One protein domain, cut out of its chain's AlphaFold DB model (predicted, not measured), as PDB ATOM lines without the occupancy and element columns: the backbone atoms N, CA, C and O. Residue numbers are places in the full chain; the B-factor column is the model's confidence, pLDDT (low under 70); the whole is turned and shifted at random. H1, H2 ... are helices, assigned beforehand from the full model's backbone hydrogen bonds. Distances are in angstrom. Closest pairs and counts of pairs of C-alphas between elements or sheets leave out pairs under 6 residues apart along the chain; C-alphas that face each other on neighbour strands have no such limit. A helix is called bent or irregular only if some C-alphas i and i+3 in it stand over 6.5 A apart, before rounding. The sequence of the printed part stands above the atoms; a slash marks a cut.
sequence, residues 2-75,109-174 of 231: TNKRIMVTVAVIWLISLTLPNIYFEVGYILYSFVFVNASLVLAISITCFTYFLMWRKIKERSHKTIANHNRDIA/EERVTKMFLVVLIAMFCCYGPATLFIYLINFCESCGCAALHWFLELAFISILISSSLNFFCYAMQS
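Overview. This is residues 2 to 75 and 109 to 174 of the 231 residues of the protein "Adrenocorticotropic hormone receptor-like" of Paramuricea clavata (UniProt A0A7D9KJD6). A long helix, H2, packs along part of its length on the helical hairpin of H3 and H4, with H3 between H2 and H4, while H1 folds back from the first residues of H2 as the other arm of a narrow V that is open toward residue 2. Residues 60 to 75 of H2 stick out as an arm that makes much of the length, and residues 2 to 19, mostly in H1, stick out away from the other helices. The printed part has 140 residues with four named helices, in the order H1, H2, H3, H4, and no named strand; the class is all helix. The whole is loose, with a radius of gyration of the C-alphas of 20.9 A, and elongated, spanning 73 by 37 by 28 A.

Arrangement. The longest helix by residues, H2, residues 29 to 75, touches H3, residues 109 to 138, with residues 37 to 55 alone. The closest C-alphas of these two helices are those of Val 37 and Thr 131, 6.9 A apart. H2 and H3 run opposite ways at a shallow tilt of 25 degrees. H3 also touches H4, residues 145 to 173, and their closest C-alphas are those of Ala 130 and Ala 155, 4.2 A apart. H3 and H4 form a helical hairpin, running opposite ways at a shallow tilt of 12 degrees, with 34 pairs of C-alphas within 8 A. H2 and H4 are apart. H1, residues 3 to 27, touches no helix, but is close to H2 without clearly touching it: their closest C-alphas, those of Tyr 24 and Tyr 32, are 6.4 A apart. H1 and H2 run opposite ways at a shallow tilt of 25 degrees, with their centres 24.8 A apart. H1 is apart from both H3 and H4. In H2 every O i to N i+4 pair is within hydrogen-bond range; the counts are 16 of 21 in H1, 24 of 26 in H3 and 21 of 25 in H4.

Along the chain. H2 begins at C-alpha 29, at (223.177, 183.355, 150.810), and measures 68.5 A to C-alpha 75, at (234.562, 204.065, 215.054). H3, from Glu 109 to Asn 138, measures 42.8 A; it is neither bent nor irregular, but only just: C-alphas 126 and 129 are 6.1 A apart. H4, from Cys 145 to Gln 173, measures 41.5 A and ends with C-alpha 173 at (217.770, 207.494, 178.572); it has a kink of 36 degrees near residue 167. H1, from Asn 3 to Val 27, measures 36.7 A and has a kink of 29 degrees near residue 21. It is neither bent nor irregular, but only just: C-alphas 18 and 21 are 6.3 A apart.

Size, cuts and confidence. The two C-alphas farthest apart are those of Ala 75 and Cys 145, at 74.2 A. Residues 2 to 19, 25 to 31, 60 to 75 and 141 to 146 stand free; the body without them has 93 residues, spans 45 by 27 by 25 A and has a radius of gyration of 15.5 A. Residues 76 to 108 are cut out and not printed, and C-alphas 75 and 109 are 30.0 A apart across the cut. Of the links that are printed whole, H1 to H2 is tight, with 1 residue, and H3 to H4 is short, with 6 residues. The mean pLDDT of the printed part is 77.3, and 21 residues are under 70, among them residues 71 to 75, 109 to 112 and 171 to 174.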
ATOM      1  N   THR A   2     237.072 210.468 176.289       79.12
ATOM      2  CA  THR A   2     237.732 211.290 175.264       79.12
ATOM      3  C   THR A   2     237.028 211.146 173.915       79.12
ATOM      4  O   THR A   2     236.857 210.027 173.439       79.12
ATOM      5  N   ASN A   3     236.674 212.266 173.274       84.50
ATOM      6  CA  ASN A   3     235.980 212.312 171.971       84.50
ATOM      7  C   ASN A   3     236.652 211.444 170.892       84.50
ATOM      8  O   ASN A   3     235.970 210.836 170.075       84.50
ATOM      9  N   LYS A   4     237.983 211.296 170.955       86.69
ATOM     10  CA  LYS A   4     238.762 210.399 170.089       86.69
ATOM     11  C   LYS A   4     238.272 208.947 170.142       86.69
ATOM     12  O   LYS A   4     238.131 208.319 169.103       86.69
ATOM     13  N   ARG A   5     237.963 208.425 171.336       87.00
ATOM     14  CA  ARG A   5     237.462 207.051 171.508       87.00
ATOM     15  C   ARG A   5     236.083 206.882 170.876       87.00
ATOM     16  O   ARG A   5     235.851 205.886 170.210       87.00
ATOM     17  N   ILE A   6     235.210 207.879 171.038       88.06
ATOM     18  CA  ILE A   6     233.860 207.881 170.458       88.06
ATOM     19  C   ILE A   6     233.946 207.875 168.929       88.06
ATOM     20  O   ILE A   6     233.303 207.056 168.284       88.06
ATOM     21  N   MET A   7     234.788 208.734 168.351       88.12
ATOM     22  CA  MET A   7     234.970 208.819 166.901       88.12
ATOM     23  C   MET A   7     235.543 207.526 166.309       88.12
ATOM     24  O   MET A   7     235.065 207.070 165.277       88.12
ATOM     25  N   VAL A   8     236.510 206.899 166.990       89.81
ATOM     26  CA  VAL A   8     237.045 205.586 166.591       89.81
ATOM     27  C   VAL A   8     235.949 204.523 166.620       89.81
ATOM     28  O   VAL A   8     235.808 203.782 165.655       89.81
ATOM     29  N   THR A   9     235.135 204.466 167.677       86.25
ATOM     30  CA  THR A   9     234.019 203.512 167.747       86.25
ATOM     31  C   THR A   9     233.024 203.722 166.608       86.25
ATOM     32  O   THR A   9     232.617 202.753 165.979       86.25
ATOM     33  N   VAL A  10     232.667 204.972 166.298       89.50
ATOM     34  CA  VAL A  10     231.768 205.288 165.178       89.50
ATOM     35  C   VAL A  10     232.384 204.853 163.849       89.50
ATOM     36  O   VAL A  10     231.723 204.165 163.080       89.50
ATOM     37  N   ALA A  11     233.652 205.182 163.597       89.00
ATOM     38  CA  ALA A  11     234.344 204.780 162.374       89.00
ATOM     39  C   ALA A  11     234.389 203.252 162.213       89.00
ATOM     40  O   ALA A  11     234.105 202.742 161.135       89.00
ATOM     41  N   VAL A  12     234.666 202.514 163.293       88.62
ATOM     42  CA  VAL A  12     234.654 201.043 163.291       88.62
ATOM     43  C   VAL A  12     233.261 200.495 162.975       88.62
ATOM     44  O   VAL A  12     233.151 199.587 162.156       88.62
ATOM     45  N   ILE A  13     232.198 201.059 163.560       88.19
ATOM     46  CA  ILE A  13     230.814 200.650 163.260       88.19
ATOM     47  C   ILE A  13     230.508 200.843 161.771       88.19
ATOM     48  O   ILE A  13     229.993 199.931 161.131       88.19
ATOM     49  N   TRP A  14     230.871 201.998 161.209       92.12
ATOM     50  CA  TRP A  14     230.676 202.283 159.786       92.12
ATOM     51  C   TRP A  14     231.452 201.323 158.885       92.12
ATOM     52  O   TRP A  14     230.886 200.801 157.929       92.12
ATOM     53  N   LEU A  15     232.717 201.042 159.204       89.44
ATOM     54  CA  LEU A  15     233.530 200.099 158.436       89.44
ATOM     55  C   LEU A  15     232.912 198.699 158.438       89.44
ATOM     56  O   LEU A  15     232.724 198.118 157.374       89.44
ATOM     57  N   ILE A  16     232.518 198.203 159.612       86.12
ATOM     58  CA  ILE A  16     231.875 196.892 159.751       86.12
ATOM     59  C   ILE A  16     230.573 196.842 158.939       86.12
ATOM     60  O   ILE A  16     230.359 195.891 158.184       86.12
ATOM     61  N   SER A  17     229.743 197.887 159.026       84.56
ATOM     62  CA  SER A  17     228.493 198.001 158.262       84.56
ATOM     63  C   SER A  17     228.691 198.022 156.749       84.56
ATOM     64  O   SER A  17     227.800 197.574 156.038       84.56
ATOM     65  N   LEU A  18     229.825 198.517 156.251       84.06
ATOM     66  CA  LEU A  18     230.131 198.521 154.818       84.06
ATOM     67  C   LEU A  18     230.761 197.202 154.354       84.06
ATOM     68  O   LEU A  18     230.569 196.797 153.212       84.06
ATOM     69  N   THR A  19     231.486 196.504 155.231       82.94
ATOM     70  CA  THR A  19     232.125 195.220 154.895       82.94
ATOM     71  C   THR A  19     231.173 194.025 154.948       82.94
ATOM     72  O   THR A  19     231.304 193.109 154.140       82.94
ATOM     73  N   LEU A  20     230.195 194.032 155.861       76.12
ATOM     74  CA  LEU A  20     229.241 192.929 156.032       76.12
ATOM     75  C   LEU A  20     228.381 192.650 154.779       76.12
ATOM     76  O   LEU A  20     228.243 191.487 154.416       76.12
ATOM     77  N   PRO A  21     227.842 193.654 154.061       78.44
ATOM     78  CA  PRO A  21     227.105 193.422 152.818       78.44
ATOM     79  C   PRO A  21     227.988 192.945 151.663       78.44
ATOM     80  O   PRO A  21     227.483 192.318 150.744       78.44
ATOM     81  N   ASN A  22     229.294 193.224 151.684       76.69
ATOM     82  CA  ASN A  22     230.194 192.800 150.609       76.69
ATOM     83  C   ASN A  22     230.555 191.314 150.717       76.69
ATOM     84  O   ASN A  22     230.641 190.633 149.701       76.69
ATOM     85  N   ILE A  23     230.691 190.782 151.936       80.06
ATOM     86  CA  ILE A  23     231.007 189.357 152.142       80.06
ATOM     87  C   ILE A  23     229.841 188.431 151.757       80.06
ATOM     88  O   ILE A  23     230.045 187.254 151.463       80.06
ATOM     89  N   TYR A  24     228.625 188.984 151.700       75.25
ATOM     90  CA  TYR A  24     227.430 188.315 151.194       75.25
ATOM     91  C   TYR A  24     227.567 187.877 149.726       75.25
ATOM     92  O   TYR A  24     227.082 186.806 149.363       75.25
ATOM     93  N   PHE A  25     228.250 188.671 148.895       77.62
ATOM     94  CA  PHE A  25     228.397 188.387 147.464       77.62
ATOM     95  C   PHE A  25     229.408 187.267 147.157       77.62
ATOM     96  O   PHE A  25     229.324 186.669 146.091       77.62
ATOM     97  N   GLU A  26     230.317 186.948 148.086       77.75
ATOM     98  CA  GLU A  26     231.389 185.948 147.909       77.75
ATOM     99  C   GLU A  26     231.021 184.553 148.457       77.75
ATOM    100  O   GLU A  26     231.353 183.536 147.856       77.75
ATOM    101  N   VAL A  27     230.317 184.477 149.595       77.62
ATOM    102  CA  VAL A  27     230.125 183.215 150.358       77.62
ATOM    103  C   VAL A  27     228.800 182.501 150.027       77.62
ATOM    104  O   VAL A  27     228.615 181.325 150.346       77.62
ATOM    105  N   GLY A  28     227.873 183.194 149.363       75.44
ATOM    106  CA  GLY A  28     226.535 182.689 149.051       75.44
ATOM    107  C   GLY A  28     225.537 182.821 150.214       75.44
ATOM    108  O   GLY A  28     225.894 182.789 151.394       75.44
ATOM    109  N   TYR A  29     224.249 182.968 149.875       75.31
ATOM    110  CA  TYR A  29     223.177 183.355 150.810       75.31
ATOM    111  C   TYR A  29     223.001 182.395 152.001       75.31
ATOM    112  O   TYR A  29     222.797 182.848 153.128       75.31
ATOM    113  N   ILE A  30     223.084 181.081 151.771       73.44
ATOM    114  CA  ILE A  30     222.671 180.064 152.754       73.44
ATOM    115  C   ILE A  30     223.677 179.955 153.912       73.44
ATOM    116  O   ILE A  30     223.299 180.076 155.078       73.44
ATOM    117  N   LEU A  31     224.970 179.790 153.606       76.00
ATOM    118  CA  LEU A  31     226.032 179.702 154.617       76.00
ATOM    119  C   LEU A  31     226.221 181.028 155.358       76.00
ATOM    120  O   LEU A  31     226.337 181.035 156.585       76.00
ATOM    121  N   TYR A  32     226.191 182.148 154.629       81.12
ATOM    122  CA  TYR A  32     226.295 183.474 155.231       81.12
ATOM    123  C   TYR A  32     225.163 183.729 156.232       81.12
ATOM    124  O   TYR A  32     225.436 184.117 157.366       81.12
ATOM    125  N   SER A  33     223.909 183.457 155.857       79.50
ATOM    126  CA  SER A  33     222.755 183.680 156.739       79.50
ATOM    127  C   SER A  33     222.836 182.828 158.005       79.50
ATOM    128  O   SER A  33     222.585 183.332 159.100       79.50
ATOM    129  N   PHE A  34     223.257 181.566 157.887       76.62
ATOM    130  CA  PHE A  34     223.420 180.689 159.044       76.62
ATOM    131  C   PHE A  34     224.511 181.196 159.998       76.62
ATOM    132  O   PHE A  34     224.273 181.336 161.199       76.62
ATOM    133  N   VAL A  35     225.700 181.526 159.485       81.75
ATOM    134  CA  VAL A  35     226.810 182.027 160.314       81.75
ATOM    135  C   VAL A  35     226.463 183.379 160.937       81.75
ATOM    136  O   VAL A  35     226.689 183.586 162.129       81.75
ATOM    137  N   PHE A  36     225.865 184.283 160.165       80.94
ATOM    138  CA  PHE A  36     225.508 185.628 160.606       80.94
ATOM    139  C   PHE A  36     224.458 185.619 161.725       80.94
ATOM    140  O   PHE A  36     224.611 186.317 162.732       80.94
ATOM    141  N   VAL A  37     223.409 184.806 161.595       79.06
ATOM    142  CA  VAL A  37     222.354 184.701 162.614       79.06
ATOM    143  C   VAL A  37     222.900 184.100 163.911       79.06
ATOM    144  O   VAL A  37     222.672 184.647 164.989       79.06
ATOM    145  N   ASN A  38     223.695 183.032 163.827       81.31
ATOM    146  CA  ASN A  38     224.296 182.424 165.015       81.31
ATOM    147  C   ASN A  38     225.307 183.365 165.696       81.31
ATOM    148  O   ASN A  38     225.282 183.529 166.918       81.31
ATOM    149  N   ALA A  39     226.155 184.041 164.918       83.00
ATOM    150  CA  ALA A  39     227.126 184.997 165.445       83.00
ATOM    151  C   ALA A  39     226.446 186.210 166.097       83.00
ATOM    152  O   ALA A  39     226.848 186.630 167.184       83.00
ATOM    153  N   SER A  40     225.397 186.756 165.475       81.25
ATOM    154  CA  SER A  40     224.645 187.890 166.026       81.25
ATOM    155  C   SER A  40     223.911 187.528 167.322       81.25
ATOM    156  O   SER A  40     223.917 188.328 168.261       81.25
ATOM    157  N   LEU A  41     223.368 186.311 167.432       81.81
ATOM    158  CA  LEU A  41     222.731 185.827 168.657       81.81
ATOM    159  C   LEU A  41     223.741 185.665 169.802       81.81
ATOM    160  O   LEU A  41     223.512 186.168 170.905       81.81
ATOM    161  N   VAL A  42     224.885 185.026 169.537       84.12
ATOM    162  CA  VAL A  42     225.967 184.867 170.525       84.12
ATOM    163  C   VAL A  42     226.505 186.225 170.971       84.12
ATOM    164  O   VAL A  42     226.699 186.453 172.168       84.12
ATOM    165  N   LEU A  43     226.698 187.159 170.036       83.00
ATOM    166  CA  LEU A  43     227.138 188.519 170.336       83.00
ATOM    167  C   LEU A  43     226.131 189.249 171.240       83.00
ATOM    168  O   LEU A  43     226.531 189.857 172.235       83.00
ATOM    169  N   ALA A  44     224.834 189.158 170.941       83.31
ATOM    170  CA  ALA A  44     223.782 189.795 171.734       83.31
ATOM    171  C   ALA A  44     223.703 189.228 173.165       83.31
ATOM    172  O   ALA A  44     223.608 189.994 174.133       83.31
ATOM    173  N   ILE A  45     223.802 187.902 173.310       84.00
ATOM    174  CA  ILE A  45     223.850 187.231 174.617       84.00
ATOM    175  C   ILE A  45     225.100 187.668 175.384       84.00
ATOM    176  O   ILE A  45     224.994 188.089 176.534       84.00
ATOM    177  N   SER A  46     226.268 187.650 174.740       86.19
ATOM    178  CA  SER A  46     227.543 188.044 175.348       86.19
ATOM    179  C   SER A  46     227.514 189.484 175.864       86.19
ATOM    180  O   SER A  46     227.824 189.727 177.032       86.19
ATOM    181  N   ILE A  47     227.054 190.442 175.049       85.00
ATOM    182  CA  ILE A  47     226.924 191.851 175.451       85.00
ATOM    183  C   ILE A  47     225.962 191.991 176.639       85.00
ATOM    184  O   ILE A  47     226.249 192.725 177.588       85.00
ATOM    185  N   THR A  48     224.840 191.272 176.636       81.50
ATOM    186  CA  THR A  48     223.847 191.330 177.721       81.50
ATOM    187  C   THR A  48     224.387 190.720 179.015       81.50
ATOM    188  O   THR A  48     224.317 191.347 180.072       81.50
ATOM    189  N   CYS A  49     225.000 189.538 178.949       84.44
ATOM    190  CA  CYS A  49     225.636 188.893 180.096       84.44
ATOM    191  C   CYS A  49     226.775 189.745 180.655       84.44
ATOM    192  O   CYS A  49     226.863 189.941 181.867       84.44
ATOM    193  N   PHE A  50     227.618 190.302 179.787       86.06
ATOM    194  CA  PHE A  50     228.719 191.166 180.188       86.06
ATOM    195  C   PHE A  50     228.217 192.448 180.857       86.06
ATOM    196  O   PHE A  50     228.683 192.808 181.937       86.06
ATOM    197  N   THR A  51     227.224 193.122 180.273       81.81
ATOM    198  CA  THR A  51     226.634 194.336 180.862       81.81
ATOM    199  C   THR A  51     225.918 194.051 182.184       81.81
ATOM    200  O   THR A  51     226.069 194.826 183.131       81.81
ATOM    201  N   TYR A  52     225.217 192.919 182.298       81.06
ATOM    202  CA  TYR A  52     224.628 192.450 183.553       81.06
ATOM    203  C   TYR A  52     225.698 192.150 184.609       81.06
ATOM    204  O   TYR A  52     225.583 192.598 185.749       81.06
ATOM    205  N   PHE A  53     226.777 191.466 184.231       84.12
ATOM    206  CA  PHE A  53     227.894 191.152 185.119       84.12
ATOM    207  C   PHE A  53     228.607 192.415 185.617       84.12
ATOM    208  O   PHE A  53     228.855 192.553 186.816       84.12
ATOM    209  N   LEU A  54     228.884 193.377 184.731       82.62
ATOM    210  CA  LEU A  54     229.433 194.682 185.112       82.62
ATOM    211  C   LEU A  54     228.501 195.430 186.073       82.62
ATOM    212  O   LEU A  54     228.968 196.058 187.028       82.62
ATOM    213  N   MET A  55     227.185 195.341 185.860       80.19
ATOM    214  CA  MET A  55     226.199 195.934 186.760       80.19
ATOM    215  C   MET A  55     226.204 195.247 188.129       80.19
ATOM    216  O   MET A  55     226.270 195.930 189.152       80.19
ATOM    217  N   TRP A  56     226.200 193.915 188.156       78.06
ATOM    218  CA  TRP A  56     226.260 193.123 189.382       78.06
ATOM    219  C   TRP A  56     227.523 193.430 190.193       78.06
ATOM    220  O   TRP A  56     227.446 193.657 191.402       78.06
ATOM    221  N   ARG A  57     228.679 193.540 189.525       79.88
ATOM    222  CA  ARG A  57     229.940 193.957 190.155       79.88
ATOM    223  C   ARG A  57     229.842 195.348 190.773       79.88
ATOM    224  O   ARG A  57     230.168 195.507 191.947       79.88
ATOM    225  N   LYS A  58     229.314 196.335 190.040       75.38
ATOM    226  CA  LYS A  58     229.168 197.716 190.540       75.38
ATOM    227  C   LYS A  58     228.178 197.810 191.713       75.38
ATOM    228  O   LYS A  58     228.379 198.620 192.617       75.38
ATOM    229  N   ILE A  59     227.132 196.978 191.738       73.00
ATOM    230  CA  ILE A  59     226.192 196.877 192.871       73.00
ATOM    231  C   ILE A  59     226.871 196.233 194.089       73.00
ATOM    232  O   ILE A  59     226.770 196.768 195.194       73.00
ATOM    233  N   LYS A  60     227.616 195.137 193.891       77.31
ATOM    234  CA  LYS A  60     228.348 194.441 194.961       77.31
ATOM    235  C   LYS A  60     229.417 195.334 195.600       77.31
ATOM    236  O   LYS A  60     229.514 195.408 196.822       77.31
ATOM    237  N   GLU A  61     230.163 196.079 194.789       75.56
ATOM    238  CA  GLU A  61     231.161 197.047 195.264       75.56
ATOM    239  C   GLU A  61     230.527 198.205 196.048       75.56
ATOM    240  O   GLU A  61     231.096 198.669 197.039       75.56
ATOM    241  N   ARG A  62     229.330 198.663 195.648       68.25
ATOM    242  CA  ARG A  62     228.574 199.672 196.405       68.25
ATOM    243  C   ARG A  62     228.097 199.149 197.754       68.25
ATOM    244  O   ARG A  62     228.239 199.862 198.740       68.25
ATOM    245  N   SER A  63     227.594 197.918 197.811       67.88
ATOM    246  CA  SER A  63     227.185 197.284 199.072       67.88
ATOM    247  C   SER A  63     228.356 197.198 200.062       67.88
ATOM    248  O   SER A  63     228.212 197.610 201.213       67.88
ATOM    249  N   HIS A  64     229.543 196.799 199.591       71.38
ATOM    250  CA  HIS A  64     230.736 196.686 200.437       71.38
ATOM    251  C   HIS A  64     231.258 198.045 200.939       71.38
ATOM    252  O   HIS A  64     231.700 198.166 202.081       71.38
ATOM    253  N   LYS A  65     231.180 199.096 200.109       70.50
ATOM    254  CA  LYS A  65     231.568 200.463 200.504       70.50
ATOM    255  C   LYS A  65     230.600 201.091 201.508       70.50
ATOM    256  O   LYS A  65     231.054 201.805 202.397       70.50
ATOM    257  N   THR A  66     229.297 200.823 201.398       68.62
ATOM    258  CA  THR A  66     228.296 201.314 202.362       68.62
ATOM    259  C   THR A  66     228.532 200.732 203.756       68.62
ATOM    260  O   THR A  66     228.507 201.474 204.732       68.62
ATOM    261  N   ILE A  67     228.838 199.433 203.847       70.50
ATOM    262  CA  ILE A  67     229.135 198.761 205.122       70.50
ATOM    263  C   ILE A  67     230.450 199.288 205.725       70.50
ATOM    264  O   ILE A  67     230.502 199.614 206.908       70.50
ATOM    265  N   ALA A  68     231.499 199.451 204.910       71.12
ATOM    266  CA  ALA A  68     232.787 199.976 205.372       71.12
ATOM    267  C   ALA A  68     232.714 201.437 205.861       71.12
ATOM    268  O   ALA A  68     233.394 201.793 206.821       71.12
ATOM    269  N   ASN A  69     231.899 202.282 205.223       69.56
ATOM    270  CA  ASN A  69     231.683 203.653 205.689       69.56
ATOM    271  C   ASN A  69     230.871 203.690 206.989       69.56
ATOM    272  O   ASN A  69     231.236 204.441 207.884       69.56
ATOM    273  N   HIS A  70     229.847 202.844 207.138       70.50
ATOM    274  CA  HIS A  70     229.072 202.796 208.378       70.50
ATOM    275  C   HIS A  70     229.929 202.373 209.583       70.50
ATOM    276  O   HIS A  70     229.861 202.998 210.637       70.50
ATOM    277  N   ASN A  71     230.820 201.390 209.401       69.06
ATOM    278  CA  ASN A  71     231.784 201.006 210.439       69.06
ATOM    279  C   ASN A  71     232.783 202.126 210.774       69.06
ATOM    280  O   ASN A  71     233.229 202.218 211.915       69.06
ATOM    281  N   ARG A  72     233.136 202.986 209.809       64.56
ATOM    282  CA  ARG A  72     234.021 204.135 210.050       64.56
ATOM    283  C   ARG A  72     233.327 205.223 210.873       64.56
ATOM    284  O   ARG A  72     233.949 205.756 211.785       64.56
ATOM    285  N   ASP A  73     232.058 205.502 210.590       63.06
ATOM    286  CA  ASP A  73     231.276 206.487 211.347       63.06
ATOM    287  C   ASP A  73     231.086 206.034 212.809       63.06
ATOM    288  O   ASP A  73     231.270 206.827 213.733       63.06
ATOM    289  N   ILE A  74     230.845 204.734 213.038       62.97
ATOM    290  CA  ILE A  74     230.760 204.139 214.387       62.97
ATOM    291  C   ILE A  74     232.110 204.225 215.127       62.97
ATOM    292  O   ILE A  74     232.146 204.592 216.299       62.97
ATOM    293  N   ALA A  75     233.231 203.956 214.450       61.75
ATOM    294  CA  ALA A  75     234.562 204.065 215.054       61.75
ATOM    295  C   ALA A  75     234.947 205.517 215.410       61.75
ATOM    296  O   ALA A  75     235.614 205.750 216.418       61.75
ATOM    297  N   GLU A 109     224.889 207.964 187.442       61.25
ATOM    298  CA  GLU A 109     225.541 206.961 186.589       61.25
ATOM    299  C   GLU A 109     224.817 205.609 186.615       61.25
ATOM    300  O   GLU A 109     224.587 205.001 185.575       61.25
ATOM    301  N   GLU A 110     224.396 205.156 187.800       64.00
ATOM    302  CA  GLU A 110     223.625 203.917 187.962       64.00
ATOM    303  C   GLU A 110     222.280 203.962 187.247       64.00
ATOM    304  O   GLU A 110     221.868 202.993 186.606       64.00
ATOM    305  N   ARG A 111     221.602 205.111 187.325       62.47
ATOM    306  CA  ARG A 111     220.339 205.328 186.630       62.47
ATOM    307  C   ARG A 111     220.531 205.219 185.121       62.47
ATOM    308  O   ARG A 111     219.720 204.559 184.482       62.47
ATOM    309  N   VAL A 112     221.599 205.800 184.571       64.19
ATOM    310  CA  VAL A 112     221.914 205.732 183.133       64.19
ATOM    311  C   VAL A 112     222.208 204.294 182.691       64.19
ATOM    312  O   VAL A 112     221.656 203.858 181.683       64.19
ATOM    313  N   THR A 113     222.972 203.510 183.463       72.31
ATOM    314  CA  THR A 113     223.241 202.095 183.135       72.31
ATOM    315  C   THR A 113     221.985 201.224 183.226       72.31
ATOM    316  O   THR A 113     221.744 200.420 182.332       72.31
ATOM    317  N   LYS A 114     221.136 201.413 184.247       69.88
ATOM    318  CA  LYS A 114     219.861 200.680 184.374       69.88
ATOM    319  C   LYS A 114     218.913 200.982 183.213       69.88
ATOM    320  O   LYS A 114     218.213 200.100 182.729       69.88
ATOM    321  N   MET A 115     218.896 202.231 182.761       71.25
ATOM    322  CA  MET A 115     218.135 202.660 181.588       71.25
ATOM    323  C   MET A 115     218.653 202.028 180.296       71.25
ATOM    324  O   MET A 115     217.852 201.528 179.513       71.25
ATOM    325  N   PHE A 116     219.973 202.005 180.113       71.94
ATOM    326  CA  PHE A 116     220.626 201.341 178.988       71.94
ATOM    327  C   PHE A 116     220.378 199.824 178.993       71.94
ATOM    328  O   PHE A 116     220.103 199.248 177.952       71.94
ATOM    329  N   LEU A 117     220.358 199.185 180.164       73.44
ATOM    330  CA  LEU A 117     220.064 197.756 180.303       73.44
ATOM    331  C   LEU A 117     218.609 197.410 179.945       73.44
ATOM    332  O   LEU A 117     218.377 196.426 179.257       73.44
ATOM    333  N   VAL A 118     217.629 198.231 180.342       73.69
ATOM    334  CA  VAL A 118     216.224 198.042 179.913       73.69
ATOM    335  C   VAL A 118     216.094 198.157 178.392       73.69
ATOM    336  O   VAL A 118     215.355 197.395 177.778       73.69
ATOM    337  N   VAL A 119     216.836 199.085 177.787       75.00
ATOM    338  CA  VAL A 119     216.910 199.257 176.333       75.00
ATOM    339  C   VAL A 119     217.546 198.043 175.648       75.00
ATOM    340  O   VAL A 119     217.000 197.553 174.665       75.00
ATOM    341  N   LEU A 120     218.655 197.522 176.182       75.25
ATOM    342  CA  LEU A 120     219.317 196.324 175.657       75.25
ATOM    343  C   LEU A 120     218.420 195.082 175.747       75.25
ATOM    344  O   LEU A 120     218.349 194.311 174.795       75.25
ATOM    345  N   ILE A 121     217.687 194.915 176.853       77.81
ATOM    346  CA  ILE A 121     216.715 193.824 177.007       77.81
ATOM    347  C   ILE A 121     215.568 193.982 176.005       77.81
ATOM    348  O   ILE A 121     215.197 193.009 175.362       77.81
ATOM    349  N   ALA A 122     215.034 195.194 175.821       77.00
ATOM    350  CA  ALA A 122     213.995 195.443 174.822       77.00
ATOM    351  C   ALA A 122     214.489 195.125 173.400       77.00
ATOM    352  O   ALA A 122     213.782 194.470 172.643       77.00
ATOM    353  N   MET A 123     215.725 195.510 173.064       74.38
ATOM    354  CA  MET A 123     216.357 195.148 171.794       74.38
ATOM    355  C   MET A 123     216.464 193.626 171.641       74.38
ATOM    356  O   MET A 123     216.101 193.111 170.591       74.38
ATOM    357  N   PHE A 124     216.873 192.890 172.679       78.81
ATOM    358  CA  PHE A 124     216.930 191.423 172.651       78.81
ATOM    359  C   PHE A 124     215.544 190.780 172.497       78.81
ATOM    360  O   PHE A 124     215.378 189.865 171.696       78.81
ATOM    361  N   CYS A 125     214.530 191.288 173.197       77.62
ATOM    362  CA  CYS A 125     213.147 190.825 173.071       77.62
ATOM    363  C   CYS A 125     212.523 191.143 171.706       77.62
ATOM    364  O   CYS A 125     211.530 190.520 171.357       77.62
ATOM    365  N   CYS A 126     213.070 192.081 170.936       76.38
ATOM    366  CA  CYS A 126     212.600 192.369 169.580       76.38
ATOM    367  C   CYS A 126     213.442 191.662 168.512       76.38
ATOM    368  O   CYS A 126     212.906 191.225 167.505       76.38
ATOM    369  N   TYR A 127     214.744 191.490 168.727       79.19
ATOM    370  CA  TYR A 127     215.615 190.824 167.757       79.19
ATOM    371  C   TYR A 127     215.589 189.301 167.896       79.19
ATOM    372  O   TYR A 127     215.489 188.597 166.898       79.19
ATOM    373  N   GLY A 128     215.616 188.793 169.130       78.00
ATOM    374  CA  GLY A 128     215.655 187.365 169.445       78.00
ATOM    375  C   GLY A 128     214.480 186.588 168.846       78.00
ATOM    376  O   GLY A 128     214.728 185.629 168.110       78.00
ATOM    377  N   PRO A 129     213.219 187.008 169.072       77.75
ATOM    378  CA  PRO A 129     212.061 186.356 168.467       77.75
ATOM    379  C   PRO A 129     212.079 186.418 166.942       77.75
ATOM    380  O   PRO A 129     211.766 185.420 166.307       77.75
ATOM    381  N   ALA A 130     212.515 187.534 166.345       81.06
ATOM    382  CA  ALA A 130     212.626 187.654 164.892       81.06
ATOM    383  C   ALA A 130     213.594 186.609 164.314       81.06
ATOM    384  O   ALA A 130     213.229 185.870 163.400       81.06
ATOM    385  N   THR A 131     214.794 186.481 164.891       77.50
ATOM    386  CA  THR A 131     215.767 185.453 164.481       77.50
ATOM    387  C   THR A 131     215.283 184.030 164.746       77.50
ATOM    388  O   THR A 131     215.537 183.147 163.930       77.50
ATOM    389  N   LEU A 132     214.556 183.799 165.844       82.00
ATOM    390  CA  LEU A 132     213.993 182.489 166.163       82.00
ATOM    391  C   LEU A 132     212.909 182.081 165.156       82.00
ATOM    392  O   LEU A 132     212.923 180.951 164.681       82.00
ATOM    393  N   PHE A 133     212.007 182.991 164.778       79.69
ATOM    394  CA  PHE A 133     210.983 182.709 163.769       79.69
ATOM    395  C   PHE A 133     211.594 182.453 162.386       79.69
ATOM    396  O   PHE A 133     211.195 181.500 161.722       79.69
ATOM    397  N   ILE A 134     212.617 183.216 161.986       77.69
ATOM    398  CA  ILE A 134     213.363 182.982 160.733       77.69
ATOM    399  C   ILE A 134     214.036 181.599 160.728       77.69
ATOM    400  O   ILE A 134     214.073 180.928 159.694       77.69
ATOM    401  N   TYR A 135     214.550 181.155 161.876       76.44
ATOM    402  CA  TYR A 135     215.121 179.819 162.035       76.44
ATOM    403  C   TYR A 135     214.046 178.734 161.910       76.44
ATOM    404  O   TYR A 135     214.208 177.791 161.143       76.44
ATOM    405  N   LEU A 136     212.915 178.895 162.603       75.25
ATOM    406  CA  LEU A 136     211.802 177.947 162.537       75.25
ATOM    407  C   LEU A 136     211.255 177.792 161.113       75.25
ATOM    408  O   LEU A 136     210.921 176.682 160.724       75.25
ATOM    409  N   ILE A 137     211.218 178.865 160.322       74.31
ATOM    410  CA  ILE A 137     210.821 178.805 158.907       74.31
ATOM    411  C   ILE A 137     211.863 178.060 158.058       74.31
ATOM    412  O   ILE A 137     211.483 177.270 157.202       74.31
ATOM    413  N   ASN A 138     213.164 178.272 158.297       71.88
ATOM    414  CA  ASN A 138     214.230 177.607 157.532       71.88
ATOM    415  C   ASN A 138     214.295 176.088 157.758       71.88
ATOM    416  O   ASN A 138     214.671 175.361 156.846       71.88
ATOM    417  N   PHE A 139     213.953 175.607 158.956       74.06
ATOM    418  CA  PHE A 139     214.026 174.180 159.314       74.06
ATOM    419  C   PHE A 139     212.704 173.427 159.162       74.06
ATOM    420  O   PHE A 139     212.612 172.251 159.511       74.06
ATOM    421  N   CYS A 140     211.661 174.095 158.686       74.50
ATOM    422  CA  CYS A 140     210.339 173.510 158.644       74.50
ATOM    423  C   CYS A 140     210.024 172.960 157.247       74.50
ATOM    424  O   CYS A 140     209.680 173.696 156.329       74.50
ATOM    425  N   GLU A 141     210.118 171.636 157.108       69.00
ATOM    426  CA  GLU A 141     209.818 170.908 155.866       69.00
ATOM    427  C   GLU A 141     208.311 170.656 155.646       69.00
ATOM    428  O   GLU A 141     207.904 170.268 154.555       69.00
ATOM    429  N   SER A 142     207.454 170.855 156.661       73.69
ATOM    430  CA  SER A 142     206.025 170.467 156.623       73.69
ATOM    431  C   SER A 142     205.062 171.519 157.196       73.69
ATOM    432  O   SER A 142     204.009 171.175 157.735       73.69
ATOM    433  N   CYS A 143     205.397 172.809 157.134       78.38
ATOM    434  CA  CYS A 143     204.483 173.872 157.575       78.38
ATOM    435  C   CYS A 143     203.500 174.272 156.473       78.38
ATOM    436  O   CYS A 143     203.849 174.371 155.300       78.38
ATOM    437  N   GLY A 144     202.263 174.580 156.871       80.31
ATOM    438  CA  GLY A 144     201.275 175.169 155.972       80.31
ATOM    439  C   GLY A 144     201.604 176.620 155.599       80.31
ATOM    440  O   GLY A 144     202.207 177.358 156.383       80.31
ATOM    441  N   CYS A 145     201.130 177.059 154.429       76.00
ATOM    442  CA  CYS A 145     201.369 178.404 153.889       76.00
ATOM    443  C   CYS A 145     200.930 179.535 154.836       76.00
ATOM    444  O   CYS A 145     201.581 180.574 154.902       76.00
ATOM    445  N   ALA A 146     199.853 179.325 155.603       79.25
ATOM    446  CA  ALA A 146     199.375 180.302 156.578       79.25
ATOM    447  C   ALA A 146     200.394 180.524 157.706       79.25
ATOM    448  O   ALA A 146     200.739 181.660 158.005       79.25
ATOM    449  N   ALA A 147     200.935 179.454 158.294       75.88
ATOM    450  CA  ALA A 147     201.905 179.572 159.380       75.88
ATOM    451  C   ALA A 147     203.175 180.302 158.913       75.88
ATOM    452  O   ALA A 147     203.649 181.206 159.595       75.88
ATOM    453  N   LEU A 148     203.666 179.980 157.713       79.38
ATOM    454  CA  LEU A 148     204.838 180.631 157.121       79.38
ATOM    455  C   LEU A 148     204.625 182.143 156.939       79.38
ATOM    456  O   LEU A 148     205.499 182.929 157.303       79.38
ATOM    457  N   HIS A 149     203.450 182.552 156.448       80.44
ATOM    458  CA  HIS A 149     203.101 183.964 156.288       80.44
ATOM    459  C   HIS A 149     203.052 184.700 157.634       80.44
ATOM    460  O   HIS A 149     203.695 185.735 157.795       80.44
ATOM    461  N   TRP A 150     202.377 184.121 158.630       82.25
ATOM    462  CA  TRP A 150     202.288 184.695 159.977       82.25
ATOM    463  C   TRP A 150     203.663 184.838 160.644       82.25
ATOM    464  O   TRP A 150     203.936 185.851 161.288       82.25
ATOM    465  N   PHE A 151     204.556 183.856 160.477       77.75
ATOM    466  CA  PHE A 151     205.912 183.924 161.029       77.75
ATOM    467  C   PHE A 151     206.782 184.976 160.330       77.75
ATOM    468  O   PHE A 151     207.552 185.663 161.005       77.75
ATOM    469  N   LEU A 152     206.633 185.155 159.011       80.56
ATOM    470  CA  LEU A 152     207.295 186.239 158.281       80.56
ATOM    471  C   LEU A 152     206.808 187.608 158.761       80.56
ATOM    472  O   LEU A 152     207.626 188.492 159.015       80.56
ATOM    473  N   GLU A 153     205.495 187.774 158.924       82.81
ATOM    474  CA  GLU A 153     204.899 189.020 159.409       82.81
ATOM    475  C   GLU A 153     205.360 189.344 160.831       82.81
ATOM    476  O   GLU A 153     205.787 190.469 161.095       82.81
ATOM    477  N   LEU A 154     205.372 188.362 161.740       81.25
ATOM    478  CA  LEU A 154     205.866 188.565 163.104       81.25
ATOM    479  C   LEU A 154     207.354 188.935 163.139       81.25
ATOM    480  O   LEU A 154     207.754 189.797 163.933       81.25
ATOM    481  N   ALA A 155     208.177 188.308 162.295       81.88
ATOM    482  CA  ALA A 155     209.595 188.635 162.185       81.88
ATOM    483  C   ALA A 155     209.801 190.057 161.634       81.88
ATOM    484  O   ALA A 155     210.559 190.837 162.217       81.88
ATOM    485  N   PHE A 156     209.070 190.440 160.581       79.56
ATOM    486  CA  PHE A 156     209.106 191.792 160.016       79.56
ATOM    487  C   PHE A 156     208.644 192.855 161.014       79.56
ATOM    488  O   PHE A 156     209.317 193.871 161.186       79.56
ATOM    489  N   ILE A 157     207.536 192.619 161.717       84.00
ATOM    490  CA  ILE A 157     207.017 193.530 162.746       84.00
ATOM    491  C   ILE A 157     208.041 193.704 163.873       84.00
ATOM    492  O   ILE A 157     208.277 194.822 164.332       84.00
ATOM    493  N   SER A 158     208.704 192.622 164.280       79.50
ATOM    494  CA  SER A 158     209.742 192.656 165.314       79.50
ATOM    495  C   SER A 158     210.975 193.466 164.883       79.50
ATOM    496  O   SER A 158     211.516 194.245 165.674       79.50
ATOM    497  N   ILE A 159     211.371 193.372 163.609       79.50
ATOM    498  CA  ILE A 159     212.429 194.208 163.020       79.50
ATOM    499  C   ILE A 159     211.982 195.673 162.941       79.50
ATOM    500  O   ILE A 159     212.744 196.565 163.315       79.50
ATOM    501  N   LEU A 160     210.746 195.953 162.530       77.81
ATOM    502  CA  LEU A 160     210.212 197.318 162.459       77.81
ATOM    503  C   LEU A 160     210.153 197.987 163.841       77.81
ATOM    504  O   LEU A 160     210.480 199.171 163.976       77.81
ATOM    505  N   ILE A 161     209.833 197.221 164.885       79.25
ATOM    506  CA  ILE A 161     209.837 197.697 166.273       79.25
ATOM    507  C   ILE A 161     211.236 198.159 166.715       79.25
ATOM    508  O   ILE A 161     211.344 199.105 167.493       79.25
ATOM    509  N   SER A 162     212.324 197.596 166.179       77.69
ATOM    510  CA  SER A 162     213.685 198.055 166.508       77.69
ATOM    511  C   SER A 162     213.940 199.526 166.135       77.69
ATOM    512  O   SER A 162     214.684 200.226 166.826       77.69
ATOM    513  N   SER A 163     213.248 200.044 165.114       80.19
ATOM    514  CA  SER A 163     213.359 201.446 164.699       80.19
ATOM    515  C   SER A 163     212.617 202.395 165.638       80.19
ATOM    516  O   SER A 163     213.127 203.467 165.971       80.19
ATOM    517  N   SER A 164     211.434 202.003 166.117       75.75
ATOM    518  CA  SER A 164     210.651 202.783 167.088       75.75
ATOM    519  C   SER A 164     211.212 202.674 168.507       75.75
ATOM    520  O   SER A 164     211.111 203.627 169.290       75.75
ATOM    521  N   LEU A 165     211.910 201.578 168.818       72.88
ATOM    522  CA  LEU A 165     212.710 201.467 170.030       72.88
ATOM    523  C   LEU A 165     213.779 202.551 170.095       72.88
ATOM    524  O   LEU A 165     213.996 203.050 171.186       72.88
ATOM    525  N   ASN A 166     214.359 203.024 168.987       72.62
ATOM    526  CA  ASN A 166     215.307 204.146 169.031       72.62
ATOM    527  C   ASN A 166     214.683 205.401 169.666       72.62
ATOM    528  O   ASN A 166     215.268 205.994 170.572       72.62
ATOM    529  N   PHE A 167     213.460 205.763 169.270       72.38
ATOM    530  CA  PHE A 167     212.720 206.873 169.880       72.38
ATOM    531  C   PHE A 167     212.467 206.629 171.370       72.38
ATOM    532  O   PHE A 167     212.687 207.513 172.205       72.38
ATOM    533  N   PHE A 168     212.068 205.404 171.714       67.31
ATOM    534  CA  PHE A 168     211.846 205.003 173.095       67.31
ATOM    535  C   PHE A 168     213.144 205.078 173.909       67.31
ATOM    536  O   PHE A 168     213.126 205.627 175.002       67.31
ATOM    537  N   CYS A 169     214.275 204.631 173.365       69.44
ATOM    538  CA  CYS A 169     215.607 204.654 173.962       69.44
ATOM    539  C   CYS A 169     216.070 206.076 174.268       69.44
ATOM    540  O   CYS A 169     216.476 206.340 175.399       69.44
ATOM    541  N   TYR A 170     215.945 207.005 173.316       70.12
ATOM    542  CA  TYR A 170     216.313 208.409 173.526       70.12
ATOM    543  C   TYR A 170     215.406 209.098 174.556       70.12
ATOM    544  O   TYR A 170     215.886 209.788 175.462       70.12
ATOM    545  N   ALA A 171     214.095 208.859 174.471       66.19
ATOM    546  CA  ALA A 171     213.117 209.358 175.435       66.19
ATOM    547  C   ALA A 171     213.359 208.793 176.848       66.19
ATOM    548  O   ALA A 171     213.228 209.488 177.858       66.19
ATOM    549  N   MET A 172     213.737 207.520 176.924       62.81
ATOM    550  CA  MET A 172     213.977 206.792 178.158       62.81
ATOM    551  C   MET A 172     215.293 207.234 178.798       62.81
ATOM    552  O   MET A 172     215.260 207.683 179.940       62.81
ATOM    553  N   GLN A 173     216.419 207.178 178.084       69.12
ATOM    554  CA  GLN A 173     217.770 207.494 178.572       69.12
ATOM    555  C   GLN A 173     217.875 208.892 179.206       69.12
ATOM    556  O   GLN A 173     218.650 209.113 180.141       69.12
ATOM    557  N   SER A 174     217.055 209.833 178.741       63.50
ATOM    558  CA  SER A 174     216.987 211.193 179.255       63.50
ATOM    559  C   SER A 174     216.183 211.281 180.563       63.50
ATOM    560  O   SER A 174     214.950 211.349 180.594       63.50
TER     561      SER A 174